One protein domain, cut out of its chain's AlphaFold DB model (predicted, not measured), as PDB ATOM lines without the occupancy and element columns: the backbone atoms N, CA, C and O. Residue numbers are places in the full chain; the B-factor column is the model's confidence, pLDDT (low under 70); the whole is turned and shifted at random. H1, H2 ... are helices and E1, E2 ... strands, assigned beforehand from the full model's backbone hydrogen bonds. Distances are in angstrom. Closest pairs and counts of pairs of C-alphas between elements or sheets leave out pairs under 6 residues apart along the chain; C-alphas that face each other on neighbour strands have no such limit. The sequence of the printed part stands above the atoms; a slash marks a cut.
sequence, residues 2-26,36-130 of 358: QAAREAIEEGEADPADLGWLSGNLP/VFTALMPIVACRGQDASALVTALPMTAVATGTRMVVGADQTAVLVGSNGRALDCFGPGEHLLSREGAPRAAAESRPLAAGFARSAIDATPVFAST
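Overview. This is residues 2 to 26 and 36 to 130 of the 358 residues of the protein "DZANK-type domain-containing protein" of Thermoplasmata archaeon (UniProt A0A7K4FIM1). A twisted sheet of four strands makes the main wall of the domain; a smaller sheet of three strands comes nearest to it at Val 71 of E3, and a two-stranded hairpin, E7 and E8, continues it at one end, E8 running on into E9. The short helix H4 packs on E5 near this hairpin, while H1 and H2 lie off to one side, apart from the named strands. The printed part has 120 residues, with four named helices and nine named strands in the order H1 H2 H3 E1 E2 E3 E4 E5 E6 H4 E7 E8 E9. The large sheet runs E2 E9 E4 E5, antiparallel, and the smaller one E1 E3 E6, mixed; the class is mixed, helices and strands. The whole is compact, with a radius of gyration of the C-alphas of 14.6 A and spans of 41 by 36 by 28 A.

Along the chain. In the large sheet, E4 is residues 75 to 81 and E9 residues 123 to 129, each 19.7 A long; C-alpha 129 is at (133.826, 159.193, 157.386). E2 is residues 53 to 57, 10.3 A, and E5 residues 86 to 90, 11.0 A. E1 is residues 43 to 45, E3 residues 68 to 71, and E6 residues 93 to 96. E7 is residues 109 to 111 and E8 residues 119 to 121. H1, residues 2 to 9, is 11.0 A long and begins with C-alpha 2 at (105.114, 167.593, 160.699). H2 is residues 15 to 21, 10.5 A; H3 is residues 36 to 40 and H4 residues 103 to 107.

Arrangement. E9 and E4 are antiparallel at 157 degrees, with N 78 and O 126 2.8 A apart. E4 and E5 form a hairpin, N 79 and O 88 at 2.9 A. E2 is an edge strand beside E9, N 56 and O 127 at 2.8 A. E1 and E3 are parallel, N 44 and O 68 at 2.8 A; E3 and E6 are antiparallel, N 69 and O 95 at 2.7 A. The closest C-alphas of E3 and E4, Val 71 and Ala 77, are 6.6 A apart. In the hairpin E7 and E8, N 110 and O 120 are 2.8 A apart. H4 is on the large sheet at a height of 8.7 A. H2 and H3 are close but not clearly touching, C-alphas 21 and 36 at 8.0 A. Every O i to N i+4 pair is within hydrogen-bond range in H2 and H4, 3 of 4 in H1, and 0 of 1 in H3, where 1 of 2 O i to N i+3 pairs is.

Size, cuts and confidence. The C-alphas of Ser 52 and Gly 115, 44.0 A apart, are the two farthest apart. Residues 27 to 35 are not printed; C-alphas 26 and 36 are 13.2 A apart across the cut. Of the links printed whole, none is long. The mean pLDDT of the printed part is 70.5; residues 2 to 26, 36 to 42, 47 to 51 and 111 to 118 are under 70.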
ATOM      1  N   GLN A   2     105.414 166.216 160.259       30.45
ATOM      2  CA  GLN A   2     105.114 167.593 160.699       30.45
ATOM      3  C   GLN A   2     106.298 168.563 160.514       30.45
ATOM      4  O   GLN A   2     106.145 169.577 159.849       30.45
ATOM      5  N   ALA A   3     107.509 168.145 160.898       31.05
ATOM      6  CA  ALA A   3     108.744 168.906 160.656       31.05
ATOM      7  C   ALA A   3     109.101 169.093 159.161       31.05
ATOM      8  O   ALA A   3     109.870 169.977 158.811       31.05
ATOM      9  N   ALA A   4     108.555 168.249 158.276       31.88
ATOM     10  CA  ALA A   4     108.718 168.397 156.828       31.88
ATOM     11  C   ALA A   4     107.671 169.357 156.241       31.88
ATOM     12  O   ALA A   4     107.985 170.072 155.303       31.88
ATOM     13  N   ARG A   5     106.456 169.407 156.810       35.22
ATOM     14  CA  ARG A   5     105.408 170.368 156.423       35.22
ATOM     15  C   ARG A   5     105.767 171.795 156.833       35.22
ATOM     16  O   ARG A   5     105.593 172.695 156.025       35.22
ATOM     17  N   GLU A   6     106.345 171.978 158.017       37.28
ATOM     18  CA  GLU A   6     106.811 173.292 158.492       37.28
ATOM     19  C   GLU A   6     107.956 173.846 157.620       37.28
ATOM     20  O   GLU A   6     107.976 175.030 157.309       37.28
ATOM     21  N   ALA A   7     108.843 172.985 157.104       38.84
ATOM     22  CA  ALA A   7     109.907 173.388 156.176       38.84
ATOM     23  C   ALA A   7     109.415 173.728 154.749       38.84
ATOM     24  O   ALA A   7     110.147 174.357 153.990       38.84
ATOM     25  N   ILE A   8     108.203 173.295 154.374       39.91
ATOM     26  CA  ILE A   8     107.572 173.565 153.068       39.91
ATOM     27  C   ILE A   8     106.789 174.885 153.104       39.91
ATOM     28  O   ILE A   8     106.760 175.598 152.105       39.91
ATOM     29  N   GLU A   9     106.192 175.246 154.242       39.53
ATOM     30  CA  GLU A   9     105.516 176.545 154.401       39.53
ATOM     31  C   GLU A   9     106.499 177.729 154.417       39.53
ATOM     32  O   GLU A   9     106.117 178.843 154.063       39.53
ATOM     33  N   GLU A  10     107.773 177.493 154.748       44.06
ATOM     34  CA  GLU A  10     108.822 178.523 154.761       44.06
ATOM     35  C   GLU A  10     109.612 178.653 153.437       44.06
ATOM     36  O   GLU A  10     110.450 179.548 153.318       44.06
ATOM     37  N   GLY A  11     109.360 177.815 152.419       47.06
ATOM     38  CA  GLY A  11     110.122 177.827 151.162       47.06
ATOM     39  C   GLY A  11     109.301 177.444 149.930       47.06
ATOM     40  O   GLY A  11     109.044 176.268 149.696       47.06
ATOM     41  N   GLU A  12     108.948 178.453 149.126       44.56
ATOM     42  CA  GLU A  12     108.226 178.375 147.845       44.56
ATOM     43  C   GLU A  12     108.664 177.198 146.947       44.56
ATOM     44  O   GLU A  12     109.752 177.208 146.367       44.56
ATOM     45  N   ALA A  13     107.776 176.222 146.750       43.22
ATOM     46  CA  ALA A  13     107.775 175.360 145.571       43.22
ATOM     47  C   ALA A  13     106.394 175.452 144.907       43.22
ATOM     48  O   ALA A  13     105.373 175.273 145.575       43.22
ATOM     49  N   ASP A  14     106.361 175.769 143.608       44.25
ATOM     50  CA  ASP A  14     105.123 175.940 142.845       44.25
ATOM     51  C   ASP A  14     104.411 174.576 142.697       44.25
ATOM     52  O   ASP A  14     105.034 173.590 142.292       44.25
ATOM     53  N   PRO A  15     103.106 174.468 143.006       40.94
ATOM     54  CA  PRO A  15     102.321 173.253 142.789       40.94
ATOM     55  C   PRO A  15     102.417 172.661 141.370       40.94
ATOM     56  O   PRO A  15     102.259 171.447 141.206       40.94
ATOM     57  N   ALA A  16     102.692 173.481 140.350       42.28
ATOM     58  CA  ALA A  16     102.908 173.029 138.975       42.28
ATOM     59  C   ALA A  16     104.175 172.160 138.820       42.28
ATOM     60  O   ALA A  16     104.181 171.203 138.040       42.28
ATOM     61  N   ASP A  17     105.209 172.429 139.619       41.94
ATOM     62  CA  ASP A  17     106.489 171.714 139.604       41.94
ATOM     63  C   ASP A  17     106.343 170.284 140.150       41.94
ATOM     64  O   ASP A  17     106.967 169.339 139.659       41.94
ATOM     65  N   LEU A  18     105.447 170.103 141.125       43.47
ATOM     66  CA  LEU A  18     105.129 168.808 141.735       43.47
ATOM     67  C   LEU A  18     104.352 167.884 140.783       43.47
ATOM     68  O   LEU A  18     104.546 166.667 140.802       43.47
ATOM     69  N   GLY A  19     103.487 168.452 139.936       38.44
ATOM     70  CA  GLY A  19     102.670 167.704 138.976       38.44
ATOM     71  C   GLY A  19     103.455 167.145 137.785       38.44
ATOM     72  O   GLY A  19     103.091 166.106 137.243       38.44
ATOM     73  N   TRP A  20     104.552 167.795 137.388       40.59
ATOM     74  CA  TRP A  20     105.418 167.318 136.305       40.59
ATOM     75  C   TRP A  20     106.398 166.225 136.769       40.59
ATOM     76  O   TRP A  20     106.662 165.276 136.024       40.59
ATOM     77  N   LEU A  21     106.903 166.324 138.009       43.00
ATOM     78  CA  LEU A  21     107.834 165.357 138.613       43.00
ATOM     79  C   LEU A  21     107.231 163.954 138.747       43.00
ATOM     80  O   LEU A  21     107.931 162.964 138.549       43.00
ATOM     81  N   SER A  22     105.934 163.861 139.037       42.12
ATOM     82  CA  SER A  22     105.217 162.586 139.126       42.12
ATOM     83  C   SER A  22     104.987 161.916 137.764       42.12
ATOM     84  O   SER A  22     104.813 160.702 137.720       42.12
ATOM     85  N   GLY A  23     105.016 162.676 136.661       36.50
ATOM     86  CA  GLY A  23     104.728 162.184 135.307       36.50
ATOM     87  C   GLY A  23     105.945 161.810 134.451       36.50
ATOM     88  O   GLY A  23     105.760 161.227 133.388       36.50
ATOM     89  N   ASN A  24     107.172 162.143 134.872       37.78
ATOM     90  CA  ASN A  24     108.403 161.911 134.088       37.78
ATOM     91  C   ASN A  24     109.406 160.958 134.764       37.78
ATOM     92  O   ASN A  24     110.547 160.824 134.315       37.78
ATOM     93  N   LEU A  25     108.989 160.285 135.837       40.12
ATOM     94  CA  LEU A  25     109.696 159.129 136.387       40.12
ATOM     95  C   LEU A  25     109.406 157.902 135.498       40.12
ATOM     96  O   LEU A  25     108.264 157.724 135.083       40.12
ATOM     97  N   PRO A  26     110.406 157.063 135.168       31.11
ATOM     98  CA  PRO A  26     110.194 155.888 134.326       31.11
ATOM     99  C   PRO A  26     109.225 154.883 134.973       31.11
ATOM    100  O   PRO A  26     109.255 154.666 136.188       31.11
ATOM    101  N   VAL A  36     110.273 161.553 146.645       36.94
ATOM    102  CA  VAL A  36     110.402 162.658 145.663       36.94
ATOM    103  C   VAL A  36     110.613 164.027 146.323       36.94
ATOM    104  O   VAL A  36     111.291 164.882 145.756       36.94
ATOM    105  N   PHE A  37     110.143 164.233 147.559       38.09
ATOM    106  CA  PHE A  37     110.377 165.491 148.292       38.09
ATOM    107  C   PHE A  37     111.866 165.758 148.574       38.09
ATOM    108  O   PHE A  37     112.270 166.897 148.797       38.09
ATOM    109  N   THR A  38     112.701 164.721 148.501       39.56
ATOM    110  CA  THR A  38     114.150 164.815 148.705       39.56
ATOM    111  C   THR A  38     114.890 165.435 147.508       39.56
ATOM    112  O   THR A  38     115.999 165.941 147.666       39.56
ATOM    113  N   ALA A  39     114.293 165.438 146.308       40.25
ATOM    114  CA  ALA A  39     114.944 165.876 145.064       40.25
ATOM    115  C   ALA A  39     115.036 167.409 144.900       40.25
ATOM    116  O   ALA A  39     115.751 167.904 144.030       40.25
ATOM    117  N   LEU A  40     114.354 168.166 145.762       46.78
ATOM    118  CA  LEU A  40     114.387 169.630 145.815       46.78
ATOM    119  C   LEU A  40     114.769 170.139 147.210       46.78
ATOM    120  O   LEU A  40     114.429 171.265 147.572       46.78
ATOM    121  N   MET A  41     115.480 169.337 148.014       49.91
ATOM    122  CA  MET A  41     115.953 169.850 149.295       49.91
ATOM    123  C   MET A  41     116.920 171.019 149.055       49.91
ATOM    124  O   MET A  41     117.895 170.876 148.305       49.91
ATOM    125  N   PRO A  42     116.712 172.172 149.716       61.22
ATOM    126  CA  PRO A  42     117.686 173.255 149.682       61.22
ATOM    127  C   PRO A  42     119.003 172.824 150.328       61.22
ATOM    128  O   PRO A  42     120.017 173.474 150.103       61.22
ATOM    129  N   ILE A  43     118.988 171.746 151.123       72.69
ATOM    130  CA  ILE A  43     120.126 171.255 151.885       72.69
ATOM    131  C   ILE A  43     120.278 169.737 151.713       72.69
ATOM    132  O   ILE A  43     119.360 168.984 152.026       72.69
ATOM    133  N   VAL A  44     121.454 169.287 151.278       81.81
ATOM    134  CA  VAL A  44     121.877 167.879 151.252       81.81
ATOM    135  C   VAL A  44     122.924 167.675 152.338       81.81
ATOM    136  O   VAL A  44     123.954 168.341 152.342       81.81
ATOM    137  N   ALA A  45     122.679 166.755 153.264       79.19
ATOM    138  CA  ALA A  45     123.607 166.450 154.348       79.19
ATOM    139  C   ALA A  45     123.474 164.984 154.766       79.19
ATOM    140  O   ALA A  45     122.369 164.444 154.799       79.19
ATOM    141  N   CYS A  46     124.583 164.358 155.155       77.88
ATOM    142  CA  CYS A  46     124.566 163.038 155.779       77.88
ATOM    143  C   CYS A  46     124.530 163.198 157.308       77.88
ATOM    144  O   CYS A  46     125.567 163.313 157.961       77.88
ATOM    145  N   ARG A  47     123.321 163.278 157.883       66.06
ATOM    146  CA  ARG A  47     123.122 163.373 159.339       66.06
ATOM    147  C   ARG A  47     123.068 161.979 159.958       66.06
ATOM    148  O   ARG A  47     122.317 161.139 159.478       66.06
ATOM    149  N   GLY A  48     123.807 161.775 161.048       54.31
ATOM    150  CA  GLY A  48     123.763 160.527 161.809       54.31
ATOM    151  C   GLY A  48     124.373 159.350 161.056       54.31
ATOM    152  O   GLY A  48     123.711 158.332 160.891       54.31
ATOM    153  N   GLN A  49     125.623 159.480 160.594       56.00
ATOM    154  CA  GLN A  49     126.387 158.290 160.224       56.00
ATOM    155  C   GLN A  49     126.403 157.359 161.435       56.00
ATOM    156  O   GLN A  49     126.940 157.716 162.487       56.00
ATOM    157  N   ASP A  50     125.797 156.180 161.294       58.25
ATOM    158  CA  ASP A  50     126.053 155.085 162.215       58.25
ATOM    159  C   ASP A  50     127.574 154.952 162.334       58.25
ATOM    160  O   ASP A  50     128.276 154.968 161.322       58.25
ATOM    161  N   ALA A  51     128.108 154.808 163.548       61.34
ATOM    162  CA  ALA A  51     129.556 154.670 163.766       61.34
ATOM    163  C   ALA A  51     130.180 153.490 162.981       61.34
ATOM    164  O   ALA A  51     131.398 153.357 162.877       61.34
ATOM    165  N   SER A  52     129.337 152.612 162.437       71.19
ATOM    166  CA  SER A  52     129.689 151.484 161.589       71.19
ATOM    167  C   SER A  52     129.709 151.791 160.086       71.19
ATOM    168  O   SER A  52     130.075 150.893 159.336       71.19
ATOM    169  N   ALA A  53     129.318 152.981 159.619       83.62
ATOM    170  CA  ALA A  53     129.291 153.349 158.204       83.62
ATOM    171  C   ALA A  53     130.538 154.162 157.818       83.62
ATOM    172  O   ALA A  53     130.716 155.299 158.247       83.62
ATOM    173  N   LEU A  54     131.390 153.590 156.963       89.25
ATOM    174  CA  LEU A  54     132.591 154.259 156.459       89.25
ATOM    175  C   LEU A  54     132.294 155.099 155.214       89.25
ATOM    176  O   LEU A  54     132.816 156.201 155.077       89.25
ATOM    177  N   VAL A  55     131.455 154.582 154.313       91.31
ATOM    178  CA  VAL A  55     130.992 155.278 153.106       91.31
ATOM    179  C   VAL A  55     129.472 155.195 153.052       91.31
ATOM    180  O   VAL A  55     128.891 154.136 153.280       91.31
ATOM    181  N   THR A  56     128.817 156.295 152.712       87.75
ATOM    182  CA  THR A  56     127.364 156.409 152.613       87.75
ATOM    183  C   THR A  56     127.012 157.077 151.291       87.75
ATOM    184  O   THR A  56     127.257 158.265 151.102       87.75
ATOM    185  N   ALA A  57     126.432 156.317 150.365       86.69
ATOM    186  CA  ALA A  57     125.822 156.877 149.163       86.69
ATOM    187  C   ALA A  57     124.368 157.245 149.480       86.69
ATOM    188  O   ALA A  57     123.625 156.399 149.983       86.69
ATOM    189  N   LEU A  58     123.969 158.491 149.223       83.56
ATOM    190  CA  LEU A  58     122.578 158.892 149.418       83.56
ATOM    191  C   LEU A  58     121.683 158.238 148.351       83.56
ATOM    192  O   LEU A  58     122.123 158.083 147.210       83.56
ATOM    193  N   PRO A  59     120.431 157.870 148.683       76.38
ATOM    194  CA  PRO A  59     119.503 157.198 147.772       76.38
ATOM    195  C   PRO A  59     118.880 158.186 146.768       76.38
ATOM    196  O   PRO A  59     117.668 158.304 146.648       76.38
ATOM    197  N   MET A  60     119.721 158.940 146.064       72.44
ATOM    198  CA  MET A  60     119.324 159.894 145.036       72.44
ATOM    199  C   MET A  60     120.312 159.864 143.876       72.44
ATOM    200  O   MET A  60     121.512 159.636 144.046       72.44
ATOM    201  N   THR A  61     119.789 160.078 142.676       75.00
ATOM    202  CA  THR A  61     120.545 160.016 141.417       75.00
ATOM    203  C   THR A  61     120.644 161.365 140.719       75.00
ATOM    204  O   THR A  61     121.350 161.476 139.718       75.00
ATOM    205  N   ALA A  62     119.958 162.383 141.243       79.00
ATOM    206  CA  ALA A  62     120.028 163.746 140.756       79.00
ATOM    207  C   ALA A  62     119.904 164.755 141.904       79.00
ATOM    208  O   ALA A  62     119.232 164.495 142.904       79.00
ATOM    209  N   VAL A  63     120.533 165.918 141.729       78.81
ATOM    210  CA  VAL A  63     120.497 167.048 142.666       78.81
ATOM    211  C   VAL A  63     120.254 168.344 141.893       78.81
ATOM    212  O   VAL A  63     120.747 168.511 140.779       78.81
ATOM    213  N   ALA A  64     119.498 169.283 142.458       76.25
ATOM    214  CA  ALA A  64     119.258 170.572 141.820       76.25
ATOM    215  C   ALA A  64     120.476 171.511 141.932       76.25
ATOM    216  O   ALA A  64     121.162 171.582 142.952       76.25
ATOM    217  N   THR A  65     120.709 172.310 140.891       79.19
ATOM    218  CA  THR A  65     121.643 173.441 140.961       79.19
ATOM    219  C   THR A  65     121.099 174.468 141.957       79.19
ATOM    220  O   THR A  65     119.912 174.793 141.941       79.19
ATOM    221  N   GLY A  66     121.963 174.989 142.824       77.88
ATOM    222  CA  GLY A  66     121.618 175.875 143.935       77.88
ATOM    223  C   GLY A  66     121.346 175.151 145.257       77.88
ATOM    224  O   GLY A  66     121.145 175.815 146.270       77.88
ATOM    225  N   THR A  67     121.362 173.816 145.286       80.19
ATOM    226  CA  THR A  67     121.304 173.051 146.538       80.19
ATOM    227  C   THR A  67     122.561 173.292 147.376       80.19
ATOM    228  O   THR A  67     123.673 173.369 146.856       80.19
ATOM    229  N   ARG A  68     122.401 173.407 148.694       82.44
ATOM    230  CA  ARG A  68     123.490 173.543 149.660       82.44
ATOM    231  C   ARG A  68     123.887 172.173 150.189       82.44
ATOM    232  O   ARG A  68     123.090 171.501 150.824       82.44
ATOM    233  N   MET A  69     125.115 171.746 149.966       85.81
ATOM    234  CA  MET A  69     125.640 170.526 150.557       85.81
ATOM    235  C   MET A  69     126.376 170.836 151.860       85.81
ATOM    236  O   MET A  69     127.267 171.678 151.878       85.81
ATOM    237  N   VAL A  70     126.016 170.160 152.946       87.38
ATOM    238  CA  VAL A  70     126.651 170.314 154.260       87.38
ATOM    239  C   VAL A  70     127.416 169.041 154.587       87.38
ATOM    240  O   VAL A  70     126.841 167.954 154.649       87.38
ATOM    241  N   VAL A  71     128.718 169.194 154.797       90.06
ATOM    242  CA  VAL A  71     129.653 168.112 155.106       90.06
ATOM    243  C   VAL A  71     130.127 168.280 156.549       90.06
ATOM    244  O   VAL A  71     130.582 169.360 156.932       90.06
ATOM    245  N   GLY A  72     130.002 167.227 157.360       87.44
ATOM    246  CA  GLY A  72     130.439 167.231 158.758       87.44
ATOM    247  C   GLY A  72     131.948 167.438 158.931       87.44
ATOM    248  O   GLY A  72     132.729 167.265 157.998       87.44
ATOM    249  N   ALA A  73     132.371 167.799 160.148       89.06
ATOM    250  CA  ALA A  73     133.782 168.024 160.490       89.06
ATOM    251  C   ALA A  73     134.660 166.771 160.320       89.06
ATOM    252  O   ALA A  73     135.841 166.880 160.003       89.06
ATOM    253  N   ASP A  74     134.073 165.594 160.519       88.62
ATOM    254  CA  ASP A  74     134.681 164.271 160.390       88.62
ATOM    255  C   ASP A  74     134.249 163.556 159.100       88.62
ATOM    256  O   ASP A  74     134.259 162.325 159.019       88.62
ATOM    257  N   GLN A  75     133.849 164.326 158.087       90.75
ATOM    258  CA  GLN A  75     133.352 163.804 156.825       90.75
ATOM    259  C   GLN A  75     134.029 164.466 155.627       90.75
ATOM    260  O   GLN A  75     134.485 165.609 155.653       90.75
ATOM    261  N   THR A  76     134.030 163.733 154.523       93.62
ATOM    262  CA  THR A  76     134.254 164.265 153.181       93.62
ATOM    263  C   THR A  76     133.118 163.800 152.279       93.62
ATOM    264  O   THR A  76     132.504 162.762 152.538       93.62
ATOM    265  N   ALA A  77     132.814 164.563 151.234       92.94
ATOM    266  CA  ALA A  77     131.789 164.208 150.267       92.94
ATOM    267  C   ALA A  77     132.311 164.314 148.834       92.94
ATOM    268  O   ALA A  77     133.242 165.060 148.536       92.94
ATOM    269  N   VAL A  78     131.692 163.569 147.931       95.12
ATOM    270  CA  VAL A  78     131.948 163.625 146.494       95.12
ATOM    271  C   VAL A  78     130.632 163.476 145.743       95.12
ATOM    272  O   VAL A  78     129.774 162.679 146.123       95.12
ATOM    273  N   LEU A  79     130.468 164.241 144.667       92.56
ATOM    274  CA  LEU A  79     129.395 164.013 143.703       92.56
ATOM    275  C   LEU A  79     129.875 162.999 142.673       92.56
ATOM    276  O   LEU A  79     130.887 163.222 142.008       92.56
ATOM    277  N   VAL A  80     129.159 161.889 142.536       91.44
ATOM    278  CA  VAL A  80     129.462 160.848 141.552       91.44
ATOM    279  C   VAL A  80     128.438 160.918 140.432       91.44
ATOM    280  O   VAL A  80     127.252 160.731 140.679       91.44
ATOM    281  N   GLY A  81     128.885 161.186 139.209       88.19
ATOM    282  CA  GLY A  81     128.007 161.268 138.045       88.19
ATOM    283  C   GLY A  81     127.378 159.923 137.681       88.19
ATOM    284  O   GLY A  81     127.822 158.857 138.118       88.19
ATOM    285  N   SER A  82     126.375 159.954 136.807       81.88
ATOM    286  CA  SER A  82     125.710 158.754 136.265       81.88
ATOM    287  C   SER A  82     126.668 157.751 135.593       81.88
ATOM    288  O   SER A  82     126.419 156.542 135.585       81.88
ATOM    289  N   ASN A  83     127.805 158.235 135.084       83.19
ATOM    290  CA  ASN A  83     128.899 157.435 134.525       83.19
ATOM    291  C   ASN A  83     129.781 156.740 135.591       83.19
ATOM    292  O   ASN A  83     130.725 156.034 135.236       83.19
ATOM    293  N   GLY A  84     129.501 156.943 136.883       84.44
ATOM    294  CA  GLY A  84     130.261 156.400 138.008       84.44
ATOM    295  C   GLY A  84     131.558 157.148 138.329       84.44
ATOM    296  O   GLY A  84     132.304 156.710 139.202       84.44
ATOM    297  N   ARG A  85     131.859 158.258 137.647       88.56
ATOM    298  CA  ARG A  85     133.054 159.071 137.904       88.56
ATOM    299  C   ARG A  85     132.777 160.127 138.963       88.56
ATOM    300  O   ARG A  85     131.708 160.728 138.995       88.56
ATOM    301  N   ALA A  86     133.781 160.391 139.792       91.81
ATOM    302  CA  ALA A  86     133.774 161.545 140.676       91.81
ATOM    303  C   ALA A  86     133.815 162.842 139.851       91.81
ATOM    304  O   ALA A  86     134.695 163.018 139.004       91.81
ATOM    305  N   LEU A  87     132.860 163.730 140.112       92.56
ATOM    306  CA  LEU A  87     132.748 165.045 139.495       92.56
ATOM    307  C   LEU A  87     133.486 166.068 140.355       92.56
ATOM    308  O   LEU A  87     134.578 166.483 139.984       92.56
ATOM    309  N   ASP A  88     132.950 166.395 141.529       94.50
ATOM    310  CA  ASP A  88     133.522 167.375 142.457       94.50
ATOM    311  C   ASP A  88     133.634 166.782 143.870       94.50
ATOM    312  O   ASP A  88     132.797 165.974 144.282       94.50
ATOM    313  N   CYS A  89     134.687 167.166 144.596       94.31
ATOM    314  CA  CYS A  89     134.982 166.721 145.962       94.31
ATOM    315  C   CYS A  89     134.809 167.878 146.945       94.31
ATOM    316  O   CYS A  89     135.138 169.019 146.629       94.31
ATOM    317  N   PHE A  90     134.366 167.565 148.156       94.62
ATOM    318  CA  PHE A  90     133.986 168.546 149.159       94.62
ATOM    319  C   PHE A  90     134.545 168.142 150.524       94.62
ATOM    320  O   PHE A  90     134.390 167.003 150.980       94.62
ATOM    321  N   GLY A  91     135.239 169.079 151.167       92.94
ATOM    322  CA  GLY A  91     135.679 168.944 152.555       92.94
ATOM    323  C   GLY A  91     134.593 169.388 153.541       92.94
ATOM    324  O   GLY A  91     133.505 169.773 153.111       92.94
ATOM    325  N   PRO A  92     134.888 169.384 154.850       91.75
ATOM    326  CA  PRO A  92     133.974 169.879 155.875       91.75
ATOM    327  C   PRO A  92     133.461 171.299 155.608       91.75
ATOM    328  O   PRO A  92     134.216 172.156 155.147       91.75
ATOM    329  N   GLY A  93     132.196 171.555 155.944       90.94
ATOM    330  CA  GLY A  93     131.553 172.865 155.808       90.94
ATOM    331  C   GLY A  93     130.336 172.869 154.885       90.94
ATOM    332  O   GLY A  93     129.835 171.822 154.471       90.94
ATOM    333  N   GLU A  94     129.838 174.070 154.587       88.06
ATOM    334  CA  GLU A  94     128.711 174.283 153.677       88.06
ATOM    335  C   GLU A  94     129.206 174.657 152.277       88.06
ATOM    336  O   GLU A  94     130.046 175.541 152.119       88.06
ATOM    337  N   HIS A  95     128.640 174.020 151.257       90.94
ATOM    338  CA  HIS A  95     129.028 174.186 149.859       90.94
ATOM    339  C   HIS A  95     127.794 174.412 149.001       90.94
ATOM    340  O   HIS A  95     126.839 173.644 149.067       90.94
ATOM    341  N   LEU A  96     127.787 175.449 148.169       88.06
ATOM    342  CA  LEU A  96     126.681 175.699 147.245       88.06
ATOM    343  C   LEU A  96     126.937 174.994 145.909       88.06
ATOM    344  O   LEU A  96     127.879 175.347 145.197       88.06
ATOM    345  N   LEU A  97     126.071 174.054 145.529       87.81
ATOM    346  CA  LEU A  97     126.164 173.332 144.260       87.81
ATOM    347  C   LEU A  97     125.799 174.263 143.100       87.81
ATOM    348  O   LEU A  97     124.643 174.418 142.723       87.81
ATOM    349  N   SER A  98     126.803 174.933 142.560       85.62
ATOM    350  CA  SER A  98     126.693 175.968 141.533       85.62
ATOM    351  C   SER A  98     127.854 175.838 140.547       85.62
ATOM    352  O   SER A  98     128.736 175.006 140.739       85.62
ATOM    353  N   ARG A  99     127.907 176.686 139.511       86.50
ATOM    354  CA  ARG A  99     129.064 176.714 138.597       86.50
ATOM    355  C   ARG A  99     130.386 177.029 139.297       86.50
ATOM    356  O   ARG A  99     131.426 176.617 138.800       86.50
ATOM    357  N   GLU A 100     130.345 177.743 140.417       87.56
ATOM    358  CA  GLU A 100     131.535 178.076 141.200       87.56
ATOM    359  C   GLU A 100     131.856 176.984 142.224       87.56
ATOM    360  O   GLU A 100     132.996 176.541 142.314       87.56
ATOM    361  N   GLY A 101     130.849 176.517 142.971       86.12
ATOM    362  CA  GLY A 101     131.057 175.543 144.050       86.12
ATOM    363  C   GLY A 101     131.148 174.081 143.598       86.12
ATOM    364  O   GLY A 101     131.683 173.258 144.331       86.12
ATOM    365  N   ALA A 102     130.639 173.746 142.412       90.88
ATOM    366  CA  ALA A 102     130.669 172.398 141.843       90.88
ATOM    367  C   ALA A 102     130.788 172.470 140.305       90.88
ATOM    368  O   ALA A 102     129.837 172.151 139.587       90.88
ATOM    369  N   PRO A 103     131.918 172.968 139.768       90.19
ATOM    370  CA  PRO A 103     132.048 173.313 138.355       90.19
ATOM    371  C   PRO A 103     131.873 172.118 137.414       90.19
ATOM    372  O   PRO A 103     131.274 172.271 136.348       90.19
ATOM    373  N   ARG A 104     132.376 170.930 137.779       91.12
ATOM    374  CA  ARG A 104     132.289 169.737 136.920       91.12
ATOM    375  C   ARG A 104     130.870 169.187 136.911       91.12
ATOM    376  O   ARG A 104     130.335 168.896 135.847       91.12
ATOM    377  N   ALA A 105     130.234 169.135 138.074       87.56
ATOM    378  CA  ALA A 105     128.847 168.733 138.223       87.56
ATOM    379  C   ALA A 105     127.888 169.714 137.529       87.56
ATOM    380  O   ALA A 105     126.987 169.298 136.806       87.56
ATOM    381  N   ALA A 106     128.121 171.020 137.663       85.44
ATOM    382  CA  ALA A 106     127.333 172.043 136.985       85.44
ATOM    383  C   ALA A 106     127.516 172.016 135.457       85.44
ATOM    384  O   ALA A 106     126.582 172.356 134.728       85.44
ATOM    385  N   ALA A 107     128.683 171.604 134.953       85.75
ATOM    386  CA  ALA A 107     128.910 171.423 133.519       85.75
ATOM    387  C   ALA A 107     128.113 170.242 132.938       85.75
ATOM    388  O   ALA A 107     127.714 170.299 131.777       85.75
ATOM    389  N   GLU A 108     127.838 169.215 133.744       81.94
ATOM    390  CA  GLU A 108     126.969 168.085 133.382       81.94
ATOM    391  C   GLU A 108     125.480 168.355 133.675       81.94
ATOM    392  O   GLU A 108     124.645 167.459 133.540       81.94
ATOM    393  N   SER A 109     125.119 169.583 134.070       81.44
ATOM    394  CA  SER A 109     123.726 169.910 134.359       81.44
ATOM    395  C   SER A 109     122.866 169.950 133.096       81.44
ATOM    396  O   SER A 109     123.275 170.431 132.037       81.44
ATOM    397  N   ARG A 110     121.626 169.478 133.231       75.88
ATOM    398  CA  ARG A 110     120.589 169.571 132.205       75.88
ATOM    399  C   ARG A 110     119.432 170.446 132.687       75.88
ATOM    400  O   ARG A 110     119.073 170.392 133.869       75.88
ATOM    401  N   PRO A 111     118.821 171.257 131.808       64.00
ATOM    402  CA  PRO A 111     117.601 171.976 132.159       64.00
ATOM    403  C   PRO A 111     116.503 170.971 132.538       64.00
ATOM    404  O   PRO A 111     116.333 169.966 131.848       64.00
ATOM    405  N   LEU A 112     115.773 171.222 133.634       53.78
ATOM    406  CA  LEU A 112     114.654 170.354 134.036       53.78
ATOM    407  C   LEU A 112     113.503 170.431 133.025       53.78
ATOM    408  O   LEU A 112     112.941 169.404 132.660       53.78
ATOM    409  N   ALA A 113     113.193 171.640 132.550       50.78
ATOM    410  CA  ALA A 113     112.204 171.928 131.516       50.78
ATOM    411  C   ALA A 113     112.416 173.349 130.957       50.78
ATOM    412  O   ALA A 113     113.151 174.156 131.535       50.78
ATOM    413  N   ALA A 114     111.754 173.681 129.845       45.09
ATOM    414  CA  ALA A 114     111.696 175.060 129.360       45.09
ATOM    415  C   ALA A 114     110.932 175.938 130.371       45.09
ATOM    416  O   ALA A 114     109.789 175.636 130.700       45.09
ATOM    417  N   GLY A 115     111.562 177.009 130.867       45.62
ATOM    418  CA  GLY A 115     110.974 177.919 131.864       45.62
ATOM    419  C   GLY A 115     111.303 177.595 133.327       45.62
ATOM    420  O   GLY A 115     110.977 178.389 134.202       45.62
ATOM    421  N   PHE A 116     111.998 176.488 133.603       49.53
ATOM    422  CA  PHE A 116     112.447 176.152 134.957       49.53
ATOM    423  C   PHE A 116     113.698 176.949 135.350       49.53
ATOM    424  O   PHE A 116     114.682 176.975 134.608       49.53
ATOM    425  N   ALA A 117     113.696 177.560 136.538       54.16
ATOM    426  CA  ALA A 117     114.804 178.405 136.998       54.16
ATOM    427  C   ALA A 117     116.064 177.615 137.414       54.16
ATOM    428  O   ALA A 117     117.168 178.157 137.396       54.16
ATOM    429  N   ARG A 118     115.919 176.338 137.796       62.44
ATOM    430  CA  ARG A 118     117.031 175.475 138.236       62.44
ATOM    431  C   ARG A 118     117.288 174.355 137.232       62.44
ATOM    432  O   ARG A 118     116.364 173.826 136.623       62.44
ATOM    433  N   SER A 119     118.560 173.999 137.062       72.56
ATOM    434  CA  SER A 119     119.007 172.840 136.274       72.56
ATOM    435  C   SER A 119     119.283 171.645 137.190       72.56
ATOM    436  O   SER A 119     119.688 171.833 138.337       72.56
ATOM    437  N   ALA A 120     119.070 170.426 136.697       77.62
ATOM    438  CA  ALA A 120     119.350 169.188 137.416       77.62
ATOM    439  C   ALA A 120     120.767 168.712 137.100       77.62
ATOM    440  O   ALA A 120     121.211 168.790 135.958       77.62
ATOM    441  N   ILE A 121     121.455 168.200 138.110       81.81
ATOM    442  CA  ILE A 121     122.757 167.549 138.018       81.81
ATOM    443  C   ILE A 121     122.507 166.057 138.228       81.81
ATOM    444  O   ILE A 121     122.088 165.669 139.317       81.81
ATOM    445  N   ASP A 122     122.768 165.222 137.221       80.19
ATOM    446  CA  ASP A 122     122.611 163.763 137.320       80.19
ATOM    447  C   ASP A 122     123.809 163.138 138.066       80.19
ATOM    448  O   ASP A 122     124.683 162.487 137.480       80.19
ATOM    449  N   ALA A 123     123.866 163.384 139.376       85.88
ATOM    450  CA  ALA A 123     124.902 162.885 140.267       85.88
ATOM    451  C   ALA A 123     124.334 162.389 141.602       85.88
ATOM    452  O   ALA A 123     123.380 162.940 142.150       85.88
ATOM    453  N   THR A 124     124.987 161.373 142.157       87.38
ATOM    454  CA  THR A 124     124.738 160.833 143.492       87.38
ATOM    455  C   THR A 124     125.732 161.435 144.487       87.38
ATOM    456  O   THR A 124     126.944 161.271 144.305       87.38
ATOM    457  N   PRO A 125     125.268 162.100 145.561       89.50
ATOM    458  CA  PRO A 125     126.123 162.503 146.668       89.50
ATOM    459  C   PRO A 125     126.583 161.287 147.470       89.50
ATOM    460  O   PRO A 125     125.776 160.469 147.922       89.50
ATOM    461  N   VAL A 126     127.890 161.191 147.680       91.50
ATOM    462  CA  VAL A 126     128.517 160.136 148.471       91.50
ATOM    463  C   VAL A 126     129.346 160.779 149.560       91.50
ATOM    464  O   VAL A 126     130.205 161.607 149.279       91.50
ATOM    465  N   PHE A 127     129.101 160.379 150.798       91.69
ATOM    466  CA  PHE A 127     129.816 160.837 151.977       91.69
ATOM    467  C   PHE A 127     130.720 159.721 152.479       91.69
ATOM    468  O   PHE A 127     130.387 158.543 152.361       91.69
ATOM    469  N   ALA A 128     131.851 160.074 153.068       92.38
ATOM    470  CA  ALA A 128     132.692 159.130 153.779       92.38
ATOM    471  C   ALA A 128     133.172 159.722 155.092       92.38
ATOM    472  O   ALA A 128     133.476 160.913 155.176       92.38
ATOM    473  N   SER A 129     133.235 158.864 156.101       91.00
ATOM    474  CA  SER A 129     133.826 159.193 157.386       91.00
ATOM    475  C   SER A 129     135.345 159.318 157.238       91.00
ATOM    476  O   SER A 129     135.996 158.488 156.598       91.00
ATOM    477  N   THR A 130     135.925 160.352 157.844       89.94
ATOM    478  CA  THR A 130     137.381 160.531 157.935       89.94
ATOM    479  C   THR A 130     137.965 159.882 159.190       89.94
ATOM    480  O   THR A 130     139.131 160.121 159.512       89.94
TER     481      THR A 130